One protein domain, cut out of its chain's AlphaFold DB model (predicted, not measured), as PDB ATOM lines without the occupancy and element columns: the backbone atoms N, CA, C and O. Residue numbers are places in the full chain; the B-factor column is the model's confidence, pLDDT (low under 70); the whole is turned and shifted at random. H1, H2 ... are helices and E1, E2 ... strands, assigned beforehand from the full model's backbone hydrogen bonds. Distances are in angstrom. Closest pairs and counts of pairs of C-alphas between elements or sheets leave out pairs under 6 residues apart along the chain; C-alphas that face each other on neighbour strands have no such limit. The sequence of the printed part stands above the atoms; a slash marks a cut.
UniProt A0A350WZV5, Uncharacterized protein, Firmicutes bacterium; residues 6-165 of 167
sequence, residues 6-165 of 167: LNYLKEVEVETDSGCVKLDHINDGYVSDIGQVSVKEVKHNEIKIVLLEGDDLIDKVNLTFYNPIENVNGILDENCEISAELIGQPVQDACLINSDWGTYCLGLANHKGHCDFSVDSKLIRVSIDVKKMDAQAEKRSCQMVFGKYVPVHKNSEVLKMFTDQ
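This is residues 6 to 165 of the 167 residues of an uncharacterized protein of Firmicutes bacterium (UniProt A0A350WZV5). Two strongly twisted sheets lie partly face to face as a sandwich: an eight-strand sheet, curled like part of a barrel, covers a six-strand sheet, with their best planes 42 degrees apart. One short helix, H1, sits near the last printed residue on the outside of the larger sheet. The printed part has 160 residues, with fourteen named strands, E1 to E14, followed by H1; the larger sheet runs E3, E4, E5, E6, E14, E11, E10, E8 and the smaller E2, E1, E7, E13, E12, E9, both antiparallel throughout. The class is mostly strand. The whole is compact, with a radius of gyration of the C-alphas of 15.7 A, and its outline is only just elongated, with spans of 45 by 30 by 29 A.

E1, residues 9 to 16, and E2, residues 19 to 22, form a hairpin, with N 14 and O 21 within hydrogen-bond range at 2.9 A. E2 runs on into E3, residues 24 to 26, across a break of 1 residue at 39 degrees, and there the chain changes from the smaller sheet to the larger. E3, E4 at residues 29 to 32, E5 at residues 35 to 43 and E6 at residues 46 to 54 form a meander, each strand the antiparallel neighbour of the one before; within hydrogen-bond range are N 24 and O 31 at 2.9 A, N 30 and O 37 at 2.8 A, and N 40 and O 48 at 2.9 A. E7, residues 58 to 66, is antiparallel to E1 at 162 degrees, with N 13 and O 62 within range at 2.9 A. E8, residues 72 to 76, is an edge strand of the larger sheet, and its residues 75 to 76 pair antiparallel with residues 82 to 83. E9, residues 90 to 92, is an edge strand of the smaller sheet. E10, residues 94 to 99, is antiparallel to E8, with N 98 and O 74 at 2.8 A, and forms a hairpin with E11, residues 102 to 109, with N 97 and O 104 at 2.8 A. E12, residues 115 to 119, is antiparallel to E9, with N 91 and O 117 at 2.8 A, and forms a hairpin with E13, residues 123 to 129, with N 118 and O 125 at 2.9 A. E13 is also the antiparallel neighbour of E7, with N 63 and O 126 at 2.8 A. E14, residues 141 to 149, has E6 and E11 as its neighbours, with N 47 and O 144 at 2.8 A and N 105 and O 147 at 2.8 A. Between the sheets, the closest C-alphas of E10 and E12 are those of Cys 95 and Phe 117, 6.3 A apart. H1, residues 157 to 163, is on the larger sheet at a height over the sheet of 9.4 A. It lies only just over E11, with 3 of its 7 C-alphas falling there, and runs slantwise to the strands, at 44 degrees to E11 on the local plane. The closest C-alphas of H1 and E10 are those of Phe 162 and Ala 94, 7.0 A apart. Every O i to N i+4 pair in H1 is within hydrogen-bond range.

E1 begins at C-alpha 9, (6.219, -33.904, -44.798), and is 21.2 A long from first to last C-alpha. E5 spans 25.2 A, E6 23.4 A, E7 24.2 A, E11 21.8 A and E13 19.7 A. E14 spans 25.7 A, from C-alpha 141 at (12.656, -18.233, -40.143). H1 ends at C-alpha 163, (28.037, -28.956, -30.125).

The two C-alphas farthest apart are those of Asp 33 and His 153, at 47.2 A. The printed part has no cut. The links E8 to E9, with 13 residues, and E13 to E14, with 11, are long. The mean pLDDT of the printed part is 82.3; it is under 70 at residues 54 to 56, 110 to 113, 132 to 139 and 150 to 165, and H1 has a mean of 50.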
ATOM      1  N   LEU A   6      11.785 -33.366 -47.216       91.62
ATOM      2  CA  LEU A   6      10.564 -32.588 -47.449       91.62
ATOM      3  C   LEU A   6       9.445 -33.405 -48.113       91.62
ATOM      4  O   LEU A   6       8.278 -33.186 -47.812       91.62
ATOM      5  N   ASN A   7       9.780 -34.389 -48.954       91.62
ATOM      6  CA  ASN A   7       8.785 -35.250 -49.605       91.62
ATOM      7  C   ASN A   7       8.021 -36.143 -48.618       91.62
ATOM      8  O   ASN A   7       7.009 -36.735 -48.985       91.62
ATOM      9  N   TYR A   8       8.521 -36.269 -47.390       93.88
ATOM     10  CA  TYR A   8       7.887 -37.029 -46.326       93.88
ATOM     11  C   TYR A   8       7.074 -36.143 -45.379       93.88
ATOM     12  O   TYR A   8       6.488 -36.674 -44.438       93.88
ATOM     13  N   LEU A   9       7.019 -34.823 -45.605       95.38
ATOM     14  CA  LEU A   9       6.219 -33.904 -44.798       95.38
ATOM     15  C   LEU A   9       4.739 -34.287 -44.902       95.38
ATOM     16  O   LEU A   9       4.149 -34.288 -45.982       95.38
ATOM     17  N   LYS A  10       4.163 -34.658 -43.762       95.69
ATOM     18  CA  LYS A  10       2.797 -35.164 -43.619       95.69
ATOM     19  C   LYS A  10       1.845 -34.067 -43.167       95.69
ATOM     20  O   LYS A  10       0.733 -33.980 -43.685       95.69
ATOM     21  N   GLU A  11       2.245 -33.279 -42.174       96.25
ATOM     22  CA  GLU A  11       1.420 -32.192 -41.650       96.25
ATOM     23  C   GLU A  11       2.257 -31.051 -41.079       96.25
ATOM     24  O   GLU A  11       3.403 -31.243 -40.667       96.25
ATOM     25  N   VAL A  12       1.647 -29.868 -41.080       96.69
ATOM     26  CA  VAL A  12       2.159 -28.645 -40.469       96.69
ATOM     27  C   VAL A  12       1.062 -28.109 -39.563       96.69
ATOM     28  O   VAL A  12      -0.091 -27.996 -39.984       96.69
ATOM     29  N   GLU A  13       1.417 -27.788 -38.329       96.12
ATOM     30  CA  GLU A  13       0.511 -27.228 -37.334       96.12
ATOM     31  C   GLU A  13       1.179 -26.032 -36.658       96.12
ATOM     32  O   GLU A  13       2.406 -25.919 -36.617       96.12
ATOM     33  N   VAL A  14       0.368 -25.134 -36.121       93.56
ATOM     34  CA  VAL A  14       0.821 -24.032 -35.268       93.56
ATOM     35  C   VAL A  14       0.223 -24.207 -33.883       93.56
ATOM     36  O   VAL A  14      -0.940 -24.582 -33.752       93.56
ATOM     37  N   GLU A  15       1.022 -23.970 -32.850       92.50
ATOM     38  CA  GLU A  15       0.586 -23.982 -31.454       92.50
ATOM     39  C   GLU A  15       0.411 -22.543 -30.976       92.50
ATOM     40  O   GLU A  15       1.274 -21.695 -31.205       92.50
ATOM     41  N   THR A  16      -0.715 -22.292 -30.319       89.31
ATOM     42  CA  THR A  16      -1.043 -21.038 -29.634       89.31
ATOM     43  C   THR A  16      -1.480 -21.356 -28.206       89.31
ATOM     44  O   THR A  16      -1.781 -22.513 -27.896       89.31
ATOM     45  N   ASP A  17      -1.678 -20.330 -27.379       86.06
ATOM     46  CA  ASP A  17      -2.314 -20.463 -26.058       86.06
ATOM     47  C   ASP A  17      -3.677 -21.198 -26.095       86.06
ATOM     48  O   ASP A  17      -4.104 -21.784 -25.098       86.06
ATOM     49  N   SER A  18      -4.380 -21.181 -27.237       85.81
ATOM     50  CA  SER A  18      -5.680 -21.848 -27.419       85.81
ATOM     51  C   SER A  18      -5.574 -23.305 -27.894       85.81
ATOM     52  O   SER A  18      -6.593 -23.989 -28.002       85.81
ATOM     53  N   GLY A  19      -4.361 -23.792 -28.170       89.88
ATOM     54  CA  GLY A  19      -4.077 -25.147 -28.642       89.88
ATOM     55  C   GLY A  19      -3.443 -25.197 -30.034       89.88
ATOM     56  O   GLY A  19      -3.046 -24.177 -30.604       89.88
ATOM     57  N   CYS A  20      -3.342 -26.417 -30.571       92.94
ATOM     58  CA  CYS A  20      -2.752 -26.688 -31.881       92.94
ATOM     59  C   CYS A  20      -3.792 -26.597 -32.999       92.94
ATOM     60  O   CYS A  20      -4.861 -27.208 -32.921       92.94
ATOM     61  N   VAL A  21      -3.442 -25.894 -34.074       93.94
ATOM     62  CA  VAL A  21      -4.253 -25.785 -35.288       93.94
ATOM     63  C   VAL A  21      -3.467 -26.304 -36.476       93.94
ATOM     64  O   VAL A  21      -2.376 -25.829 -36.791       93.94
ATOM     65  N   LYS A  22      -4.049 -27.296 -37.148       95.56
ATOM     66  CA  LYS A  22      -3.508 -27.848 -38.384       95.56
ATOM     67  C   LYS A  22      -3.704 -26.862 -39.529       95.56
ATOM     68  O   LYS A  22      -4.794 -26.327 -39.706       95.56
ATOM     69  N   LEU A  23      -2.647 -26.656 -40.306       94.56
ATOM     70  CA  LEU A  23      -2.662 -25.788 -41.473       94.56
ATOM     71  C   LEU A  23      -3.005 -26.581 -42.740       94.56
ATOM     72  O   LEU A  23      -2.497 -27.687 -42.956       94.56
ATOM     73  N   ASP A  24      -3.811 -25.982 -43.610       94.81
ATOM     74  CA  ASP A  24      -4.148 -26.539 -44.915       94.81
ATOM     75  C   ASP A  24      -3.078 -26.181 -45.948       94.81
ATOM     76  O   ASP A  24      -2.583 -25.055 -46.007       94.81
ATOM     77  N   HIS A  25      -2.710 -27.145 -46.789       91.94
ATOM     78  CA  HIS A  25      -1.719 -26.925 -47.839       91.94
ATOM     79  C   HIS A  25      -2.357 -26.221 -49.043       91.94
ATOM     80  O   HIS A  25      -3.184 -26.806 -49.748       91.94
ATOM     81  N   ILE A  26      -1.953 -24.974 -49.295       86.88
ATOM     82  CA  ILE A  26      -2.460 -24.132 -50.382       86.88
ATOM     83  C   ILE A  26      -1.272 -23.581 -51.179       86.88
ATOM     84  O   ILE A  26      -0.472 -22.794 -50.672       86.88
ATOM     85  N   ASN A  27      -1.191 -23.949 -52.462       82.75
ATOM     86  CA  ASN A  27      -0.093 -23.585 -53.365       82.75
ATOM     87  C   ASN A  27       1.289 -23.953 -52.784       82.75
ATOM     88  O   ASN A  27       1.589 -25.132 -52.637       82.75
ATOM     89  N   ASP A  28       2.108 -22.946 -52.463       78.81
ATOM     90  CA  ASP A  28       3.494 -23.085 -51.998       78.81
ATOM     91  C   ASP A  28       3.636 -22.981 -50.463       78.81
ATOM     92  O   ASP A  28       4.745 -22.764 -49.958       78.81
ATOM     93  N   GLY A  29       2.532 -23.056 -49.712       87.88
ATOM     94  CA  GLY A  29       2.538 -22.865 -48.265       87.88
ATOM     95  C   GLY A  29       1.406 -23.571 -47.528       87.88
ATOM     96  O   GLY A  29       0.561 -24.247 -48.110       87.88
ATOM     97  N   TYR A  30       1.420 -23.398 -46.213       93.06
ATOM     98  CA  TYR A  30       0.470 -23.960 -45.266       93.06
ATOM     99  C   TYR A  30      -0.252 -22.807 -44.581       93.06
ATOM    100  O   TYR A  30       0.408 -21.912 -44.055       93.06
ATOM    101  N   VAL A  31      -1.580 -22.792 -44.631       92.06
ATOM    102  CA  VAL A  31      -2.400 -21.636 -44.248       92.06
ATOM    103  C   VAL A  31      -3.538 -22.071 -43.332       92.06
ATOM    104  O   VAL A  31      -4.114 -23.143 -43.494       92.06
ATOM    105  N   SER A  32      -3.876 -21.209 -42.382       90.50
ATOM    106  CA  SER A  32      -5.139 -21.212 -41.644       90.50
ATOM    107  C   SER A  32      -5.547 -19.766 -41.361       90.50
ATOM    108  O   SER A  32      -4.793 -18.839 -41.660       90.50
ATOM    109  N   ASP A  33      -6.689 -19.574 -40.706       86.62
ATOM    110  CA  ASP A  33      -7.130 -18.252 -40.245       86.62
ATOM    111  C   ASP A  33      -6.180 -17.620 -39.204       86.62
ATOM    112  O   ASP A  33      -6.255 -16.420 -38.951       86.62
ATOM    113  N   ILE A  34      -5.290 -18.412 -38.593       85.38
ATOM    114  CA  ILE A  34      -4.390 -17.981 -37.509       85.38
ATOM    115  C   ILE A  34      -3.002 -17.595 -38.039       85.38
ATOM    116  O   ILE A  34      -2.288 -16.813 -37.410       85.38
ATOM    117  N   GLY A  35      -2.602 -18.126 -39.196       85.19
ATOM    118  CA  GLY A  35      -1.296 -17.834 -39.770       85.19
ATOM    119  C   GLY A  35      -0.929 -18.676 -40.984       85.19
ATOM    120  O   GLY A  35      -1.621 -19.623 -41.370       85.19
ATOM    121  N   GLN A  36       0.209 -18.317 -41.566       89.50
ATOM    122  CA  GLN A  36       0.780 -18.904 -42.761       89.50
ATOM    123  C   GLN A  36       2.244 -19.294 -42.536       89.50
ATOM    124  O   GLN A  36       3.093 -18.461 -42.210       89.50
ATOM    125  N   VAL A  37       2.559 -20.555 -42.820       91.38
ATOM    126  CA  VAL A  37       3.912 -21.113 -42.767       91.38
ATOM    127  C   VAL A  37       4.340 -21.566 -44.161       91.38
ATOM    128  O   VAL A  37       3.629 -22.286 -44.857       91.38
ATOM    129  N   SER A  38       5.541 -21.180 -44.577       91.94
ATOM    130  CA  SER A  38       6.208 -21.700 -45.770       91.94
ATOM    131  C   SER A  38       7.297 -22.684 -45.355       91.94
ATOM    132  O   SER A  38       8.215 -22.315 -44.626       91.94
ATOM    133  N   VAL A  39       7.248 -23.905 -45.889       92.81
ATOM    134  CA  VAL A  39       8.267 -24.942 -45.675       92.81
ATOM    135  C   VAL A  39       8.872 -25.307 -47.025       92.81
ATOM    136  O   VAL A  39       8.190 -25.864 -47.882       92.81
ATOM    137  N   LYS A  40      10.143 -24.956 -47.249       91.56
ATOM    138  CA  LYS A  40      10.805 -25.108 -48.555       91.56
ATOM    139  C   LYS A  40      12.190 -25.712 -48.408       91.56
ATOM    140  O   LYS A  40      12.964 -25.309 -47.549       91.56
ATOM    141  N   GLU A  41      12.532 -26.636 -49.293       89.38
ATOM    142  CA  GLU A  41      13.900 -27.132 -49.412       89.38
ATOM    143  C   GLU A  41      14.757 -26.064 -50.112       89.38
ATOM    144  O   GLU A  41      14.420 -25.618 -51.209       89.38
ATOM    145  N   VAL A  42      15.847 -25.633 -49.473       87.62
ATOM    146  CA  VAL A  42      16.766 -24.605 -50.004       87.62
ATOM    147  C   VAL A  42      18.075 -25.196 -50.516       87.62
ATOM    148  O   VAL A  42      18.654 -24.672 -51.465       87.62
ATOM    149  N   LYS A  43      18.515 -26.312 -49.932       83.88
ATOM    150  CA  LYS A  43      19.548 -27.215 -50.456       83.88
ATOM    151  C   LYS A  43      19.148 -28.646 -50.116       83.88
ATOM    152  O   LYS A  43      18.203 -28.848 -49.365       83.88
ATOM    153  N   HIS A  44      19.855 -29.634 -50.656       82.69
ATOM    154  CA  HIS A  44      19.547 -31.044 -50.412       82.69
ATOM    155  C   HIS A  44      19.427 -31.348 -48.909       82.69
ATOM    156  O   HIS A  44      20.422 -31.273 -48.192       82.69
ATOM    157  N   ASN A  45      18.209 -31.677 -48.463       81.81
ATOM    158  CA  ASN A  45      17.853 -31.917 -47.058       81.81
ATOM    159  C   ASN A  45      18.108 -30.741 -46.082       81.81
ATOM    160  O   ASN A  45      18.089 -30.930 -44.867       81.81
ATOM    161  N   GLU A  46      18.282 -29.523 -46.598       87.88
ATOM    162  CA  GLU A  46      18.187 -28.275 -45.837       87.88
ATOM    163  C   GLU A  46      16.806 -27.659 -46.095       87.88
ATOM    164  O   GLU A  46      16.496 -27.235 -47.214       87.88
ATOM    165  N   ILE A  47      15.965 -27.604 -45.066       90.19
ATOM    166  CA  ILE A  47      14.578 -27.144 -45.145       90.19
ATOM    167  C   ILE A  47      14.461 -25.812 -44.408       90.19
ATOM    168  O   ILE A  47      14.625 -25.739 -43.194       90.19
ATOM    169  N   LYS A  48      14.159 -24.742 -45.143       90.19
ATOM    170  CA  LYS A  48      13.830 -23.435 -44.577       90.19
ATOM    171  C   LYS A  48      12.354 -23.402 -44.200       90.19
ATOM    172  O   LYS A  48      11.488 -23.659 -45.038       90.19
ATOM    173  N   ILE A  49      12.089 -23.033 -42.957       90.44
ATOM    174  CA  ILE A  49      10.748 -22.843 -42.407       90.44
ATOM    175  C   ILE A  49      10.596 -21.355 -42.133       90.44
ATOM    176  O   ILE A  49      11.463 -20.754 -41.501       90.44
ATOM    177  N   VAL A  50       9.539 -20.749 -42.662       88.94
ATOM    178  CA  VAL A  50       9.275 -19.311 -42.565       88.94
ATOM    179  C   VAL A  50       7.849 -19.114 -42.086       88.94
ATOM    180  O   VAL A  50       6.926 -19.591 -42.740       88.94
ATOM    181  N   LEU A  51       7.670 -18.393 -40.985       86.88
ATOM    182  CA  LEU A  51       6.363 -17.876 -40.593       86.88
ATOM    183  C   LEU A  51       6.138 -16.568 -41.364       86.88
ATOM    184  O   LEU A  51       6.827 -15.581 -41.111       86.88
ATOM    185  N   LEU A  52       5.258 -16.602 -42.367       81.31
ATOM    186  CA  LEU A  52       5.024 -15.493 -43.301       81.31
ATOM    187  C   LEU A  52       4.047 -14.470 -42.725       81.31
ATOM    188  O   LEU A  52       4.294 -13.271 -42.784       81.31
ATOM    189  N   GLU A  53       2.961 -14.968 -42.148       73.69
ATOM    190  CA  GLU A  53       1.922 -14.187 -41.487       73.69
ATOM    191  C   GLU A  53       1.440 -14.986 -40.278       73.69
ATOM    192  O   GLU A  53       1.466 -16.217 -40.286       73.69
ATOM    193  N   GLY A  54       1.030 -14.312 -39.216       67.94
ATOM    194  CA  GLY A  54       0.535 -14.983 -38.024       67.94
ATOM    195  C   GLY A  54       0.338 -14.006 -36.887       67.94
ATOM    196  O   GLY A  54       1.058 -13.008 -36.798       67.94
ATOM    197  N   ASP A  55      -0.642 -14.296 -36.040       64.56
ATOM    198  CA  ASP A  55      -0.843 -13.551 -34.802       64.56
ATOM    199  C   ASP A  55       0.431 -13.626 -33.932       64.56
ATOM    200  O   ASP A  55       1.177 -14.612 -33.971       64.56
ATOM    201  N   ASP A  56       0.677 -12.611 -33.103       66.88
ATOM    202  CA  ASP A  56       1.759 -12.614 -32.106       66.88
ATOM    203  C   ASP A  56       1.551 -13.688 -31.012       66.88
ATOM    204  O   ASP A  56       2.372 -13.839 -30.107       66.88
ATOM    205  N   LEU A  57       0.461 -14.451 -31.122       76.19
ATOM    206  CA  LEU A  57       0.071 -15.576 -30.278       76.19
ATOM    207  C   LEU A  57       0.602 -16.940 -30.750       76.19
ATOM    208  O   LEU A  57       0.367 -17.931 -30.063       76.19
ATOM    209  N   ILE A  58       1.268 -17.039 -31.908       87.31
ATOM    210  CA  ILE A  58       1.865 -18.316 -32.331       87.31
ATOM    211  C   ILE A  58       3.135 -18.572 -31.517       87.31
ATOM    212  O   ILE A  58       4.156 -17.907 -31.700       87.31
ATOM    213  N   ASP A  59       3.072 -19.575 -30.647       88.31
ATOM    214  CA  ASP A  59       4.179 -19.987 -29.792       88.31
ATOM    215  C   ASP A  59       5.122 -20.940 -30.522       88.31
ATOM    216  O   ASP A  59       6.346 -20.798 -30.429       88.31
ATOM    217  N   LYS A  60       4.565 -21.904 -31.272       91.75
ATOM    218  CA  LYS A  60       5.356 -22.927 -31.968       91.75
ATOM    219  C   LYS A  60       4.850 -23.252 -33.361       91.75
ATOM    220  O   LYS A  60       3.661 -23.156 -33.658       91.75
ATOM    221  N   VAL A  61       5.771 -23.729 -34.191       93.19
ATOM    222  CA  VAL A  61       5.472 -24.432 -35.442       93.19
ATOM    223  C   VAL A  61       5.812 -25.906 -35.258       93.19
ATOM    224  O   VAL A  61       6.948 -26.248 -34.929       93.19
ATOM    225  N   ASN A  62       4.832 -26.770 -35.505       95.94
ATOM    226  CA  ASN A  62       4.957 -28.218 -35.431       95.94
ATOM    227  C   ASN A  62       4.962 -28.814 -36.844       95.94
ATOM    228  O   ASN A  62       4.101 -28.506 -37.669       95.94
ATOM    229  N   LEU A  63       5.931 -29.679 -37.131       96.81
ATOM    230  CA  LEU A  63       6.064 -30.393 -38.397       96.81
ATOM    231  C   LEU A  63       6.095 -31.892 -38.121       96.81
ATOM    232  O   LEU A  63       6.925 -32.363 -37.342       96.81
ATOM    233  N   THR A  64       5.260 -32.655 -38.821       97.62
ATOM    234  CA  THR A  64       5.322 -34.119 -38.790       97.62
ATOM    235  C   THR A  64       5.723 -34.641 -40.152       97.62
ATOM    236  O   THR A  64       5.082 -34.341 -41.158       97.62
ATOM    237  N   PHE A  65       6.730 -35.501 -40.178       96.56
ATOM    238  CA  PHE A  65       7.169 -36.230 -41.358       96.56
ATOM    239  C   PHE A  65       6.910 -37.720 -41.157       96.56
ATOM    240  O   PHE A  65       7.060 -38.236 -40.049       96.56
ATOM    241  N   TYR A  66       6.584 -38.440 -42.228       96.38
ATOM    242  CA  TYR A  66       6.801 -39.885 -42.246       96.38
ATOM    243  C   TYR A  66       8.290 -40.158 -42.072       96.38
ATOM    244  O   TYR A  66       9.101 -39.501 -42.715       96.38
ATOM    245  N   ASN A  67       8.655 -41.100 -41.207       93.75
ATOM    246  CA  ASN A  67      10.052 -41.426 -40.976       93.75
ATOM    247  C   ASN A  67      10.595 -42.237 -42.166       93.75
ATOM    248  O   ASN A  67      10.159 -43.371 -42.373       93.75
ATOM    249  N   PRO A  68      11.543 -41.694 -42.952       91.31
ATOM    250  CA  PRO A  68      12.147 -42.419 -44.064       91.31
ATOM    251  C   PRO A  68      13.371 -43.252 -43.637       91.31
ATOM    252  O   PRO A  68      14.044 -43.835 -44.489       91.31
ATOM    253  N   ILE A  69      13.722 -43.244 -42.348       90.44
ATOM    254  CA  ILE A  69      14.825 -44.013 -41.773       90.44
ATOM    255  C   ILE A  69      14.289 -45.390 -41.398       90.44
ATOM    256  O   ILE A  69      13.508 -45.547 -40.462       90.44
ATOM    257  N   GLU A  70      14.729 -46.396 -42.139       82.56
ATOM    258  CA  GLU A  70      14.408 -47.789 -41.851       82.56
ATOM    259  C   GLU A  70      15.205 -48.285 -40.638       82.56
ATOM    260  O   GLU A  70      16.374 -47.938 -40.481       82.56
ATOM    261  N   ASN A  71      14.576 -49.130 -39.814       87.06
ATOM    262  CA  ASN A  71      15.197 -49.815 -38.675       87.06
ATOM    263  C   ASN A  71      15.941 -48.868 -37.718       87.06
ATOM    264  O   ASN A  71      17.151 -48.980 -37.521       87.06
ATOM    265  N   VAL A  72      15.217 -47.907 -37.134       90.88
ATOM    266  CA  VAL A  72      15.755 -47.073 -36.049       90.88
ATOM    267  C   VAL A  72      16.062 -47.959 -34.840       90.88
ATOM    268  O   VAL A  72      15.160 -48.570 -34.269       90.88
ATOM    269  N   ASN A  73      17.336 -47.994 -34.450       90.00
ATOM    270  CA  ASN A  73      17.853 -48.811 -33.350       90.00
ATOM    271  C   ASN A  73      17.913 -48.036 -32.025       90.00
ATOM    272  O   ASN A  73      17.891 -48.634 -30.953       90.00
ATOM    273  N   GLY A  74      17.996 -46.707 -32.096       91.69
ATOM    274  CA  GLY A  74      18.058 -45.826 -30.933       91.69
ATOM    275  C   GLY A  74      18.424 -44.400 -31.318       91.69
ATOM    276  O   GLY A  74      18.736 -44.116 -32.475       91.69
ATOM    277  N   ILE A  75      18.402 -43.510 -30.336       92.75
ATOM    278  CA  ILE A  75      18.904 -42.139 -30.455       92.75
ATOM    279  C   ILE A  75      20.170 -42.042 -29.602       92.75
ATOM    280  O   ILE A  75      20.232 -42.648 -28.533       92.75
ATOM    281  N   LEU A  76      21.198 -41.349 -30.091       87.94
ATOM    282  CA  LEU A  76      22.403 -41.110 -29.303       87.94
ATOM    283  C   LEU A  76      22.085 -40.106 -28.195       87.94
ATOM    284  O   LEU A  76      21.534 -39.041 -28.470       87.94
ATOM    285  N   ASP A  77      22.451 -40.454 -26.968       84.94
ATOM    286  CA  ASP A  77      22.357 -39.560 -25.820       84.94
ATOM    287  C   ASP A  77      23.492 -38.515 -25.804       84.94
ATOM    288  O   ASP A  77      24.349 -38.457 -26.694       84.94
ATOM    289  N   GLU A  78      23.521 -37.692 -24.757       80.88
ATOM    290  CA  GLU A  78      24.562 -36.682 -24.521       80.88
ATOM    291  C   GLU A  78      25.988 -37.264 -24.424       80.88
ATOM    292  O   GLU A  78      26.968 -36.569 -24.696       80.88
ATOM    293  N   ASN A  79      26.120 -38.556 -24.106       81.25
ATOM    294  CA  ASN A  79      27.389 -39.279 -24.021       81.25
ATOM    295  C   ASN A  79      27.765 -39.981 -25.340       81.25
ATOM    296  O   ASN A  79      28.803 -40.653 -25.418       81.25
ATOM    297  N   CYS A  80      26.962 -39.785 -26.392       76.94
ATOM    298  CA  CYS A  80      27.052 -40.460 -27.686       76.94
ATOM    299  C   CYS A  80      26.825 -41.982 -27.610       76.94
ATOM    300  O   CYS A  80      27.346 -42.722 -28.452       76.94
ATOM    301  N   GLU A  81      26.066 -42.457 -26.623       84.12
ATOM    302  CA  GLU A  81      25.657 -43.856 -26.489       84.12
ATOM    303  C   GLU A  81      24.263 -44.077 -27.081       84.12
ATOM    304  O   GLU A  81      23.398 -43.210 -27.027       84.12
ATOM    305  N   ILE A  82      24.037 -45.244 -27.689       88.25
ATOM    306  CA  ILE A  82      22.752 -45.562 -28.323       88.25
ATOM    307  C   ILE A  82      21.728 -45.884 -27.233       88.25
ATOM    308  O   ILE A  82      21.856 -46.899 -26.549       88.25
ATOM    309  N   SER A  83      20.675 -45.074 -27.136       91.31
ATOM    310  CA  SER A  83      19.549 -45.296 -26.232       91.31
ATOM    311  C   SER A  83      18.260 -45.580 -27.005       91.31
ATOM    312  O   SER A  83      17.777 -44.760 -27.789       91.31
ATOM    313  N   ALA A  84      17.676 -46.754 -26.765       92.31
ATOM    314  CA  ALA A  84      16.361 -47.111 -27.297       92.31
ATOM    315  C   ALA A  84      15.215 -46.408 -26.545       92.31
ATOM    316  O   ALA A  84      14.138 -46.228 -27.106       92.31
ATOM    317  N   GLU A  85      15.440 -45.984 -25.297       92.88
ATOM    318  CA  GLU A  85      14.429 -45.320 -24.460       92.88
ATOM    319  C   GLU A  85      14.076 -43.919 -24.969       92.88
ATOM    320  O   GLU A  85      12.968 -43.437 -24.745       92.88
ATOM    321  N   LEU A  86      14.998 -43.289 -25.701       93.56
ATOM    322  CA  LEU A  86      14.788 -41.989 -26.330       93.56
ATOM    323  C   LEU A  86      13.929 -42.068 -27.604       93.56
ATOM    324  O   LEU A  86      13.460 -41.039 -28.085       93.56
ATOM    325  N   ILE A  87      13.674 -43.262 -28.159       94.19
ATOM    326  CA  ILE A  87      12.810 -43.409 -29.339       94.19
ATOM    327  C   ILE A  87      11.398 -42.910 -29.000       94.19
ATOM    328  O   ILE A  87      10.747 -43.381 -28.068       94.19
ATOM    329  N   GLY A  88      10.911 -41.955 -29.788       92.69
ATOM    330  CA  GLY A  88       9.628 -41.284 -29.588       92.69
ATOM    331  C   GLY A  88       9.626 -40.222 -28.482       92.69
ATOM    332  O   GLY A  88       8.644 -39.483 -28.382       92.69
ATOM    333  N   GLN A  89      10.699 -40.084 -27.702       94.44
ATOM    334  CA  GLN A  89      10.848 -39.002 -26.729       94.44
ATOM    335  C   GLN A  89      11.367 -37.728 -27.411       94.44
ATOM    336  O   GLN A  89      12.092 -37.821 -28.403       94.44
ATOM    337  N   PRO A  90      10.985 -36.539 -26.920       92.69
ATOM    338  CA  PRO A  90      11.549 -35.288 -27.399       92.69
ATOM    339  C   PRO A  90      13.020 -35.161 -26.979       92.69
ATOM    340  O   PRO A  90      13.365 -35.364 -25.815       92.69
ATOM    341  N   VAL A  91      13.868 -34.801 -27.938       90.94
ATOM    342  CA  VAL A  91      15.282 -34.466 -27.757       90.94
ATOM    343  C   VAL A  91      15.501 -33.041 -28.247       90.94
ATOM    344  O   VAL A  91      15.093 -32.697 -29.359       90.94
ATOM    345  N   GLN A  92      16.126 -32.219 -27.410       87.38
ATOM    346  CA  GLN A  92      16.296 -30.793 -27.666       87.38
ATOM    347  C   GLN A  92      17.434 -30.504 -28.645       87.38
ATOM    348  O   GLN A  92      18.511 -31.087 -28.555       87.38
ATOM    349  N   ASP A  93      17.171 -29.554 -29.539       81.12
ATOM    350  CA  ASP A  93      18.055 -28.822 -30.451       81.12
ATOM    351  C   ASP A  93      18.777 -29.652 -31.530       81.12
ATOM    352  O   ASP A  93      18.880 -29.211 -32.682       81.12
ATOM    353  N   ALA A  94      19.198 -30.880 -31.219       84.81
ATOM    354  CA  ALA A  94      19.742 -31.839 -32.169       84.81
ATOM    355  C   ALA A  94      19.379 -33.282 -31.793       84.81
ATOM    356  O   ALA A  94      19.412 -33.681 -30.633       84.81
ATOM    357  N   CYS A  95      19.087 -34.104 -32.799       88.75
ATOM    358  CA  CYS A  95      18.740 -35.510 -32.634       88.75
ATOM    359  C   CYS A  95      19.588 -36.386 -33.560       88.75
ATOM    360  O   CYS A  95      19.549 -36.259 -34.788       88.75
ATOM    361  N   LEU A  96      20.342 -37.310 -32.964       90.06
ATOM    362  CA  LEU A  96      21.223 -38.248 -33.658       90.06
ATOM    363  C   LEU A  96      20.606 -39.647 -33.658       90.06
ATOM    364  O   LEU A  96      20.589 -40.334 -32.647       90.06
ATOM    365  N   ILE A  97      20.103 -40.084 -34.805       91.75
ATOM    366  CA  ILE A  97      19.292 -41.292 -34.956       91.75
ATOM    367  C   ILE A  97      20.182 -42.421 -35.461       91.75
ATOM    368  O   ILE A  97      20.710 -42.339 -36.570       91.75
ATOM    369  N   ASN A  98      20.342 -43.488 -34.687       89.94
ATOM    370  CA  ASN A  98      21.048 -44.685 -35.123       89.94
ATOM    371  C   ASN A  98      20.108 -45.645 -35.864       89.94
ATOM    372  O   ASN A  98      18.976 -45.881 -35.441       89.94
ATOM    373  N   SER A  99      20.596 -46.230 -36.955       89.50
ATOM    374  CA  SER A  99      19.904 -47.273 -37.713       89.50
ATOM    375  C   SER A  99      20.893 -48.275 -38.297       89.50
ATOM    376  O   SER A  99      22.096 -47.998 -38.368       89.50
ATOM    377  N   ASP A 100      20.378 -49.376 -38.842       84.44
ATOM    378  CA  ASP A 100      21.179 -50.373 -39.568       84.44
ATOM    379  C   ASP A 100      21.959 -49.782 -40.753       84.44
ATOM    380  O   ASP A 100      22.982 -50.318 -41.180       84.44
ATOM    381  N   TRP A 101      21.484 -48.665 -41.305       81.62
ATOM    382  CA  TRP A 101      22.051 -48.050 -42.502       81.62
ATOM    383  C   TRP A 101      23.068 -46.954 -42.173       81.62
ATOM    384  O   TRP A 101      23.697 -46.426 -43.097       81.62
ATOM    385  N   GLY A 102      23.224 -46.590 -40.899       84.38
ATOM    386  CA  GLY A 102      24.101 -45.526 -40.416       84.38
ATOM    387  C   GLY A 102      23.407 -44.600 -39.420       84.38
ATOM    388  O   GLY A 102      22.257 -44.827 -39.034       84.38
ATOM    389  N   THR A 103      24.107 -43.535 -39.026       86.12
ATOM    390  CA  THR A 103      23.567 -42.520 -38.117       86.12
ATOM    391  C   THR A 103      23.079 -41.316 -38.911       86.12
ATOM    392  O   THR A 103      23.755 -40.849 -39.824       86.12
ATOM    393  N   TYR A 104      21.912 -40.795 -38.568       88.06
ATOM    394  CA  TYR A 104      21.338 -39.597 -39.164       88.06
ATOM    395  C   TYR A 104      21.330 -38.471 -38.140       88.06
ATOM    396  O   TYR A 104      21.185 -38.733 -36.953       88.06
ATOM    397  N   CYS A 105      21.476 -37.228 -38.581       86.88
ATOM    398  CA  CYS A 105      21.315 -36.061 -37.722       86.88
ATOM    399  C   CYS A 105      20.138 -35.221 -38.202       86.88
ATOM    400  O   CYS A 105      19.988 -34.997 -39.406       86.88
ATOM    401  N   LEU A 106      19.347 -34.759 -37.242       89.38
ATOM    402  CA  LEU A 106      18.384 -33.677 -37.364       89.38
ATOM    403  C   LEU A 106      18.819 -32.550 -36.431       89.38
ATOM    404  O   LEU A 106      19.194 -32.817 -35.293       89.38
ATOM    405  N   GLY A 107      18.728 -31.310 -36.886       87.44
ATOM    406  CA  GLY A 107      18.931 -30.141 -36.032       87.44
ATOM    407  C   GLY A 107      18.521 -28.856 -36.736       87.44
ATOM    408  O   GLY A 107      18.239 -28.863 -37.939       87.44
ATOM    409  N   LEU A 108      18.480 -27.751 -35.992       83.38
ATOM    410  CA  LEU A 108      18.254 -26.419 -36.552       83.38
ATOM    411  C   LEU A 108      19.567 -25.642 -36.654       83.38
ATOM    412  O   LEU A 108      20.312 -25.539 -35.692       83.38
ATOM    413  N   ALA A 109      19.819 -25.031 -37.807       72.25
ATOM    414  CA  ALA A 109      20.878 -24.052 -37.996       72.25
ATOM    415  C   ALA A 109      20.340 -22.628 -37.785       72.25
ATOM    416  O   ALA A 109      19.237 -22.288 -38.228       72.25
ATOM    417  N   ASN A 110      21.169 -21.767 -37.182       63.44
ATOM    418  CA  ASN A 110      20.922 -20.326 -37.031       63.44
ATOM    419  C   ASN A 110      19.612 -19.974 -36.292       63.44
ATOM    420  O   ASN A 110      19.002 -18.940 -36.576       63.44
ATOM    421  N   HIS A 111      19.169 -20.814 -35.355       67.50
ATOM    422  CA  HIS A 111      17.968 -20.585 -34.558       67.50
ATOM    423  C   HIS A 111      18.332 -20.206 -33.114       67.50
ATOM    424  O   HIS A 111      19.222 -20.806 -32.526       67.50
ATOM    425  N   LYS A 112      17.674 -19.178 -32.559       65.44
ATOM    426  CA  LYS A 112      17.881 -18.705 -31.173       65.44
ATOM    427  C   LYS A 112      16.832 -19.225 -30.176       65.44
ATOM    428  O   LYS A 112      16.911 -18.887 -28.998       65.44
ATOM    429  N   GLY A 113      15.814 -19.938 -30.655       68.56
ATOM    430  CA  GLY A 113      14.813 -20.600 -29.818       68.56
ATOM    431  C   GLY A 113      15.159 -22.070 -29.597       68.56
ATOM    432  O   GLY A 113      16.186 -22.546 -30.081       68.56
ATOM    433  N   HIS A 114      14.292 -22.768 -28.869       82.25
ATOM    434  CA  HIS A 114      14.410 -24.208 -28.663       82.25
ATOM    435  C   HIS A 114      13.656 -24.974 -29.743       82.25
ATOM    436  O   HIS A 114      12.610 -24.529 -30.231       82.25
ATOM    437  N   CYS A 115      14.169 -26.151 -30.076       88.56
ATOM    438  CA  CYS A 115      13.476 -27.097 -30.932       88.56
ATOM    439  C   CYS A 115      13.476 -28.482 -30.306       88.56
ATOM    440  O   CYS A 115      14.515 -28.954 -29.872       88.56
ATOM    441  N   ASP A 116      12.339 -29.163 -30.332       93.38
ATOM    442  CA  ASP A 116      12.240 -30.557 -29.917       93.38
ATOM    443  C   ASP A 116      12.098 -31.459 -31.142       93.38
ATOM    444  O   ASP A 116      11.262 -31.223 -32.019       93.38
ATOM    445  N   PHE A 117      12.893 -32.525 -31.179       94.12
ATOM    446  CA  PHE A 117      12.807 -33.594 -32.165       94.12
ATOM    447  C   PHE A 117      12.369 -34.887 -31.481       94.12
ATOM    448  O   PHE A 117      13.011 -35.340 -30.542       94.12
ATOM    449  N   SER A 118      11.309 -35.521 -31.974       95.69
ATOM    450  CA  SER A 118      10.890 -36.860 -31.545       95.69
ATOM    451  C   SER A 118      10.853 -37.784 -32.754       95.69
ATOM    452  O   SER A 118      10.183 -37.499 -33.749       95.69
ATOM    453  N   VAL A 119      11.588 -38.893 -32.680       95.56
ATOM    454  CA  VAL A 119      11.705 -39.855 -33.780       95.56
ATOM    455  C   VAL A 119      11.261 -41.227 -33.312       95.56
ATOM    456  O   VAL A 119      11.874 -41.813 -32.425       95.56
ATOM    457  N   ASP A 120      10.205 -41.747 -33.932       94.06
ATOM    458  CA  ASP A 120       9.748 -43.124 -33.769       94.06
ATOM    459  C   ASP A 120       9.855 -43.897 -35.094       94.06
ATOM    460  O   ASP A 120      10.312 -43.372 -36.108       94.06
ATOM    461  N   SER A 121       9.449 -45.166 -35.113       91.75
ATOM    462  CA  SER A 121       9.560 -46.024 -36.302       91.75
ATOM    463  C   SER A 121       8.705 -45.588 -37.499       91.75
ATOM    464  O   SER A 121       8.897 -46.096 -38.601       91.75
ATOM    465  N   LYS A 122       7.748 -44.677 -37.308       93.62
ATOM    466  CA  LYS A 122       6.793 -44.225 -38.325       93.62
ATOM    467  C   LYS A 122       6.898 -42.741 -38.618       93.62
ATOM    468  O   LYS A 122       6.599 -42.345 -39.742       93.62
ATOM    469  N   LEU A 123       7.243 -41.928 -37.626       96.56
ATOM    470  CA  LEU A 123       7.144 -40.479 -37.694       96.56
ATOM    471  C   LEU A 123       8.381 -39.794 -37.109       96.56
ATOM    472  O   LEU A 123       8.954 -40.234 -36.113       96.56
ATOM    473  N   ILE A 124       8.740 -38.675 -37.729       96.25
ATOM    474  CA  ILE A 124       9.629 -37.658 -37.174       96.25
ATOM    475  C   ILE A 124       8.745 -36.453 -36.860       96.25
ATOM    476  O   ILE A 124       8.050 -35.957 -37.746       96.25
ATOM    477  N   ARG A 125       8.755 -35.992 -35.613       97.38
ATOM    478  CA  ARG A 125       8.030 -34.804 -35.152       97.38
ATOM    479  C   ARG A 125       9.032 -33.739 -34.754       97.38
ATOM    480  O   ARG A 125      10.001 -34.043 -34.061       97.38
ATOM    481  N   VAL A 126       8.790 -32.519 -35.204       95.81
ATOM    482  CA  VAL A 126       9.635 -31.352 -34.961       95.81
ATOM    483  C   VAL A 126       8.755 -30.252 -34.396       95.81
ATOM    484  O   VAL A 126       7.742 -29.924 -35.005       95.81
ATOM    485  N   SER A 127       9.133 -29.692 -33.255       94.81
ATOM    486  CA  SER A 127       8.413 -28.615 -32.572       94.81
ATOM    487  C   SER A 127       9.369 -27.449 -32.372       94.81
ATOM    488  O   SER A 127      10.370 -27.599 -31.681       94.81
ATOM    489  N   ILE A 128       9.084 -26.304 -32.989       91.75
ATOM    490  CA  ILE A 128      10.003 -25.161 -33.074       91.75
ATOM    491  C   ILE A 128       9.384 -23.972 -32.351       91.75
ATOM    492  O   ILE A 128       8.328 -23.505 -32.776       91.75
ATOM    493  N   ASP A 129      10.044 -23.451 -31.314       88.81
ATOM    494  CA  ASP A 129       9.642 -22.199 -30.658       88.81
ATOM    495  C   ASP A 129       9.863 -21.017 -31.612       88.81
ATOM    496  O   ASP A 129      10.988 -20.701 -32.013       88.81
ATOM    497  N   VAL A 130       8.774 -20.350 -31.987       83.50
ATOM    498  CA  VAL A 130       8.811 -19.184 -32.879       83.50
ATOM    499  C   VAL A 130       8.520 -17.873 -32.154       83.50
ATOM    500  O   VAL A 130       8.772 -16.808 -32.722       83.50
ATOM    501  N   LYS A 131       8.096 -17.915 -30.883       76.19
ATOM    502  CA  LYS A 131       7.741 -16.728 -30.083       76.19
ATOM    503  C   LYS A 131       8.920 -15.780 -29.899       76.19
ATOM    504  O   LYS A 131       8.766 -14.561 -29.865       76.19
ATOM    505  N   LYS A 132      10.125 -16.343 -29.783       64.88
ATOM    506  CA  LYS A 132      11.383 -15.593 -29.613       64.88
ATOM    507  C   LYS A 132      12.073 -15.242 -30.934       64.88
ATOM    508  O   LYS A 132      13.163 -14.667 -30.908       64.88
ATOM    509  N   MET A 133      11.490 -15.590 -32.085       68.88
ATOM    510  CA  MET A 133      12.049 -15.192 -33.375       68.88
ATOM    511  C   MET A 133      11.819 -13.693 -33.612       68.88
ATOM    512  O   MET A 133      10.709 -13.182 -33.477       68.88
ATOM    513  N   ASP A 134      12.889 -12.988 -33.972       58.06
ATOM    514  CA  ASP A 134      12.911 -11.533 -34.154       58.06
ATOM    515  C   ASP A 134      11.822 -11.097 -35.165       58.06
ATOM    516  O   ASP A 134      11.783 -11.583 -36.296       58.06
ATOM    517  N   ALA A 135      10.913 -10.203 -34.757       54.91
ATOM    518  CA  ALA A 135       9.637  -9.918 -35.437       54.91
ATOM    519  C   ALA A 135       9.739  -9.067 -36.725       54.91
ATOM    520  O   ALA A 135       8.730  -8.622 -37.268       54.91
ATOM    521  N   GLN A 136      10.946  -8.818 -37.240       54.69
ATOM    522  CA  GLN A 136      11.102  -8.213 -38.565       54.69
ATOM    523  C   GLN A 136      10.776  -9.270 -39.629       54.69
ATOM    524  O   GLN A 136      11.285 -10.382 -39.545       54.69
ATOM    525  N   ALA A 137       9.958  -8.924 -40.630       47.28
ATOM    526  CA  ALA A 137       9.329  -9.840 -41.598       47.28
ATOM    527  C   ALA A 137      10.271 -10.796 -42.375       47.28
ATOM    528  O   ALA A 137       9.811 -11.743 -43.000       47.28
ATOM    529  N   GLU A 138      11.591 -10.603 -42.312       48.16
ATOM    530  CA  GLU A 138      12.589 -11.507 -42.907       48.16
ATOM    531  C   GLU A 138      13.269 -12.458 -41.894       48.16
ATOM    532  O   GLU A 138      14.033 -13.338 -42.295       48.16
ATOM    533  N   LYS A 139      12.999 -12.318 -40.586       56.44
ATOM    534  CA  LYS A 139      13.706 -13.009 -39.491       56.44
ATOM    535  C   LYS A 139      12.899 -14.074 -38.738       56.44
ATOM    536  O   LYS A 139      13.520 -14.857 -38.020       56.44
ATOM    537  N   ARG A 140      11.580 -14.206 -38.940       75.56
ATOM    538  CA  ARG A 140      10.811 -15.361 -38.422       75.56
ATOM    539  C   ARG A 140      11.024 -16.611 -39.285       75.56
ATOM    540  O   ARG A 140      10.096 -17.171 -39.865       75.56
ATOM    541  N   SER A 141      12.284 -17.019 -39.426       82.50
ATOM    542  CA  SER A 141      12.656 -18.233 -40.143       82.50
ATOM    543  C   SER A 141      13.739 -19.021 -39.425       82.50
ATOM    544  O   SER A 141      14.581 -18.457 -38.729       82.50
ATOM    545  N   CYS A 142      13.735 -20.331 -39.630       83.94
ATOM    546  CA  CYS A 142      14.810 -21.229 -39.223       83.94
ATOM    547  C   CYS A 142      15.146 -22.194 -40.361       83.94
ATOM    548  O   CYS A 142      14.401 -22.325 -41.339       83.94
ATOM    549  N   GLN A 143      16.301 -22.845 -40.252       86.19
ATOM    550  CA  GLN A 143      16.754 -23.839 -41.216       86.19
ATOM    551  C   GLN A 143      16.933 -25.174 -40.512       86.19
ATOM    552  O   GLN A 143      17.824 -25.314 -39.686       86.19
ATOM    553  N   MET A 144      16.106 -26.154 -40.850       89.25
ATOM    554  CA  MET A 144      16.290 -27.528 -40.412       89.25
ATOM    555  C   MET A 144      17.251 -28.244 -41.355       89.25
ATOM    556  O   MET A 144      17.115 -28.151 -42.575       89.25
ATOM    557  N   VAL A 145      18.203 -28.980 -40.795       87.62
ATOM    558  CA  VAL A 145      19.181 -29.767 -41.545       87.62
ATOM    559  C   VAL A 145      18.967 -31.241 -41.239       87.62
ATOM    560  O   VAL A 145      18.883 -31.632 -40.077       87.62
ATOM    561  N   PHE A 146      18.900 -32.055 -42.291       87.12
ATOM    562  CA  PHE A 146      18.864 -33.506 -42.194       87.12
ATOM    563  C   PHE A 146      20.022 -34.132 -42.972       87.12
ATOM    564  O   PHE A 146      20.162 -33.934 -44.177       87.12
ATOM    565  N   GLY A 147      20.855 -34.917 -42.293       82.56
ATOM    566  CA  GLY A 147      22.050 -35.509 -42.893       82.56
ATOM    567  C   GLY A 147      22.234 -36.969 -42.510       82.56
ATOM    568  O   GLY A 147      21.978 -37.349 -41.372       82.56
ATOM    569  N   LYS A 148      22.710 -37.790 -43.452       81.69
ATOM    570  CA  LYS A 148      23.204 -39.144 -43.167       81.69
ATOM    571  C   LYS A 148      24.717 -39.104 -42.956       81.69
ATOM    572  O   LYS A 148      25.438 -38.589 -43.805       81.69
ATOM    573  N   TYR A 149      25.190 -39.744 -41.894       70.12
ATOM    574  CA  TYR A 149      26.592 -39.823 -41.502       70.12
ATOM    575  C   TYR A 149      27.026 -41.286 -41.370       70.12
ATOM    576  O   TYR A 149      26.353 -42.110 -40.752       70.12
ATOM    577  N   VAL A 150      28.139 -41.626 -42.024       55.97
ATOM    578  CA  VAL A 150      28.529 -43.026 -42.271       55.97
ATOM    579  C   VAL A 150      29.628 -43.525 -41.317       55.97
ATOM    580  O   VAL A 150      29.685 -44.729 -41.090       55.97
ATOM    581  N   PRO A 151      30.415 -42.656 -40.652       52.31
ATOM    582  CA  PRO A 151      31.063 -43.072 -39.406       52.31
ATOM    583  C   PRO A 151      30.923 -42.026 -38.292       52.31
ATOM    584  O   PRO A 151      31.496 -40.939 -38.359       52.31
ATOM    585  N   VAL A 152      30.206 -42.376 -37.220       49.06
ATOM    586  CA  VAL A 152      30.265 -41.616 -35.965       49.06
ATOM    587  C   VAL A 152      31.523 -42.050 -35.218       49.06
ATOM    588  O   VAL A 152      31.574 -43.121 -34.623       49.06
ATOM    589  N   HIS A 153      32.562 -41.222 -35.261       50.31
ATOM    590  CA  HIS A 153      33.654 -41.285 -34.293       50.31
ATOM    591  C   HIS A 153      33.396 -40.247 -33.198       50.31
ATOM    592  O   HIS A 153      32.887 -39.169 -33.506       50.31
ATOM    593  N   LYS A 154      33.815 -40.522 -31.949       44.66
ATOM    594  CA  LYS A 154      33.691 -39.608 -30.787       44.66
ATOM    595  C   LYS A 154      34.250 -38.185 -31.017       44.66
ATOM    596  O   LYS A 154      33.975 -37.303 -30.223       44.66
ATOM    597  N   ASN A 155      34.983 -37.952 -32.111       45.31
ATOM    598  CA  ASN A 155      35.559 -36.661 -32.503       45.31
ATOM    599  C   ASN A 155      35.153 -36.200 -33.920       45.31
ATOM    600  O   ASN A 155      35.868 -35.394 -34.516       45.31
ATOM    601  N   SER A 156      34.082 -36.743 -34.516       49.50
ATOM    602  CA  SER A 156      33.693 -36.336 -35.874       49.50
ATOM    603  C   SER A 156      33.311 -34.850 -35.903       49.50
ATOM    604  O   SER A 156      32.637 -34.367 -34.993       49.50
ATOM    605  N   GLU A 157      33.724 -34.126 -36.949       48.78
ATOM    606  CA  GLU A 157      33.401 -32.700 -37.143       48.78
ATOM    607  C   GLU A 157      31.898 -32.413 -37.091       48.78
ATOM    608  O   GLU A 157      31.492 -31.307 -36.779       48.78
ATOM    609  N   VAL A 158      31.065 -33.420 -37.332       47.84
ATOM    610  CA  VAL A 158      29.605 -33.320 -37.305       47.84
ATOM    611  C   VAL A 158      29.088 -33.137 -35.887       47.84
ATOM    612  O   VAL A 158      28.247 -32.275 -35.664       47.84
ATOM    613  N   LEU A 159      29.630 -33.888 -34.919       50.72
ATOM    614  CA  LEU A 159      29.325 -33.647 -33.510       50.72
ATOM    615  C   LEU A 159      29.725 -32.219 -33.146       50.72
ATOM    616  O   LEU A 159      28.920 -31.530 -32.537       50.72
ATOM    617  N   LYS A 160      30.894 -31.745 -33.606       51.19
ATOM    618  CA  LYS A 160      31.348 -30.360 -33.400       51.19
ATOM    619  C   LYS A 160      30.438 -29.320 -34.053       51.19
ATOM    620  O   LYS A 160      30.123 -28.338 -33.412       51.19
ATOM    621  N   MET A 161      29.930 -29.544 -35.266       50.38
ATOM    622  CA  MET A 161      29.013 -28.601 -35.927       50.38
ATOM    623  C   MET A 161      27.710 -28.365 -35.147       50.38
ATOM    624  O   MET A 161      27.135 -27.288 -35.272       50.38
ATOM    625  N   PHE A 162      27.263 -29.341 -34.348       50.84
ATOM    626  CA  PHE A 162      26.085 -29.210 -33.484       50.84
ATOM    627  C   PHE A 162      26.435 -28.878 -32.020       50.84
ATOM    628  O   PHE A 162      25.696 -28.137 -31.385       50.84
ATOM    629  N   THR A 163      27.577 -29.334 -31.484       47.41
ATOM    630  CA  THR A 163      28.037 -28.956 -30.125       47.41
ATOM    631  C   THR A 163      28.638 -27.555 -30.058       47.41
ATOM    632  O   THR A 163      28.473 -26.887 -29.044       47.41
ATOM    633  N   ASP A 164      29.256 -27.051 -31.128       43.38
ATOM    634  CA  ASP A 164      29.724 -25.660 -31.206       43.38
ATOM    635  C   ASP A 164      28.550 -24.671 -31.350       43.38
ATOM    636  O   ASP A 164      28.737 -23.476 -31.150       43.38
ATOM    637  N   GLN A 165      27.334 -25.148 -31.657       40.47
ATOM    638  CA  GLN A 165      26.102 -24.348 -31.569       40.47
ATOM    639  C   GLN A 165      25.483 -24.338 -30.159       40.47
ATOM    640  O   GLN A 165      24.564 -23.558 -29.919       40.47
TER     641      GLN A 165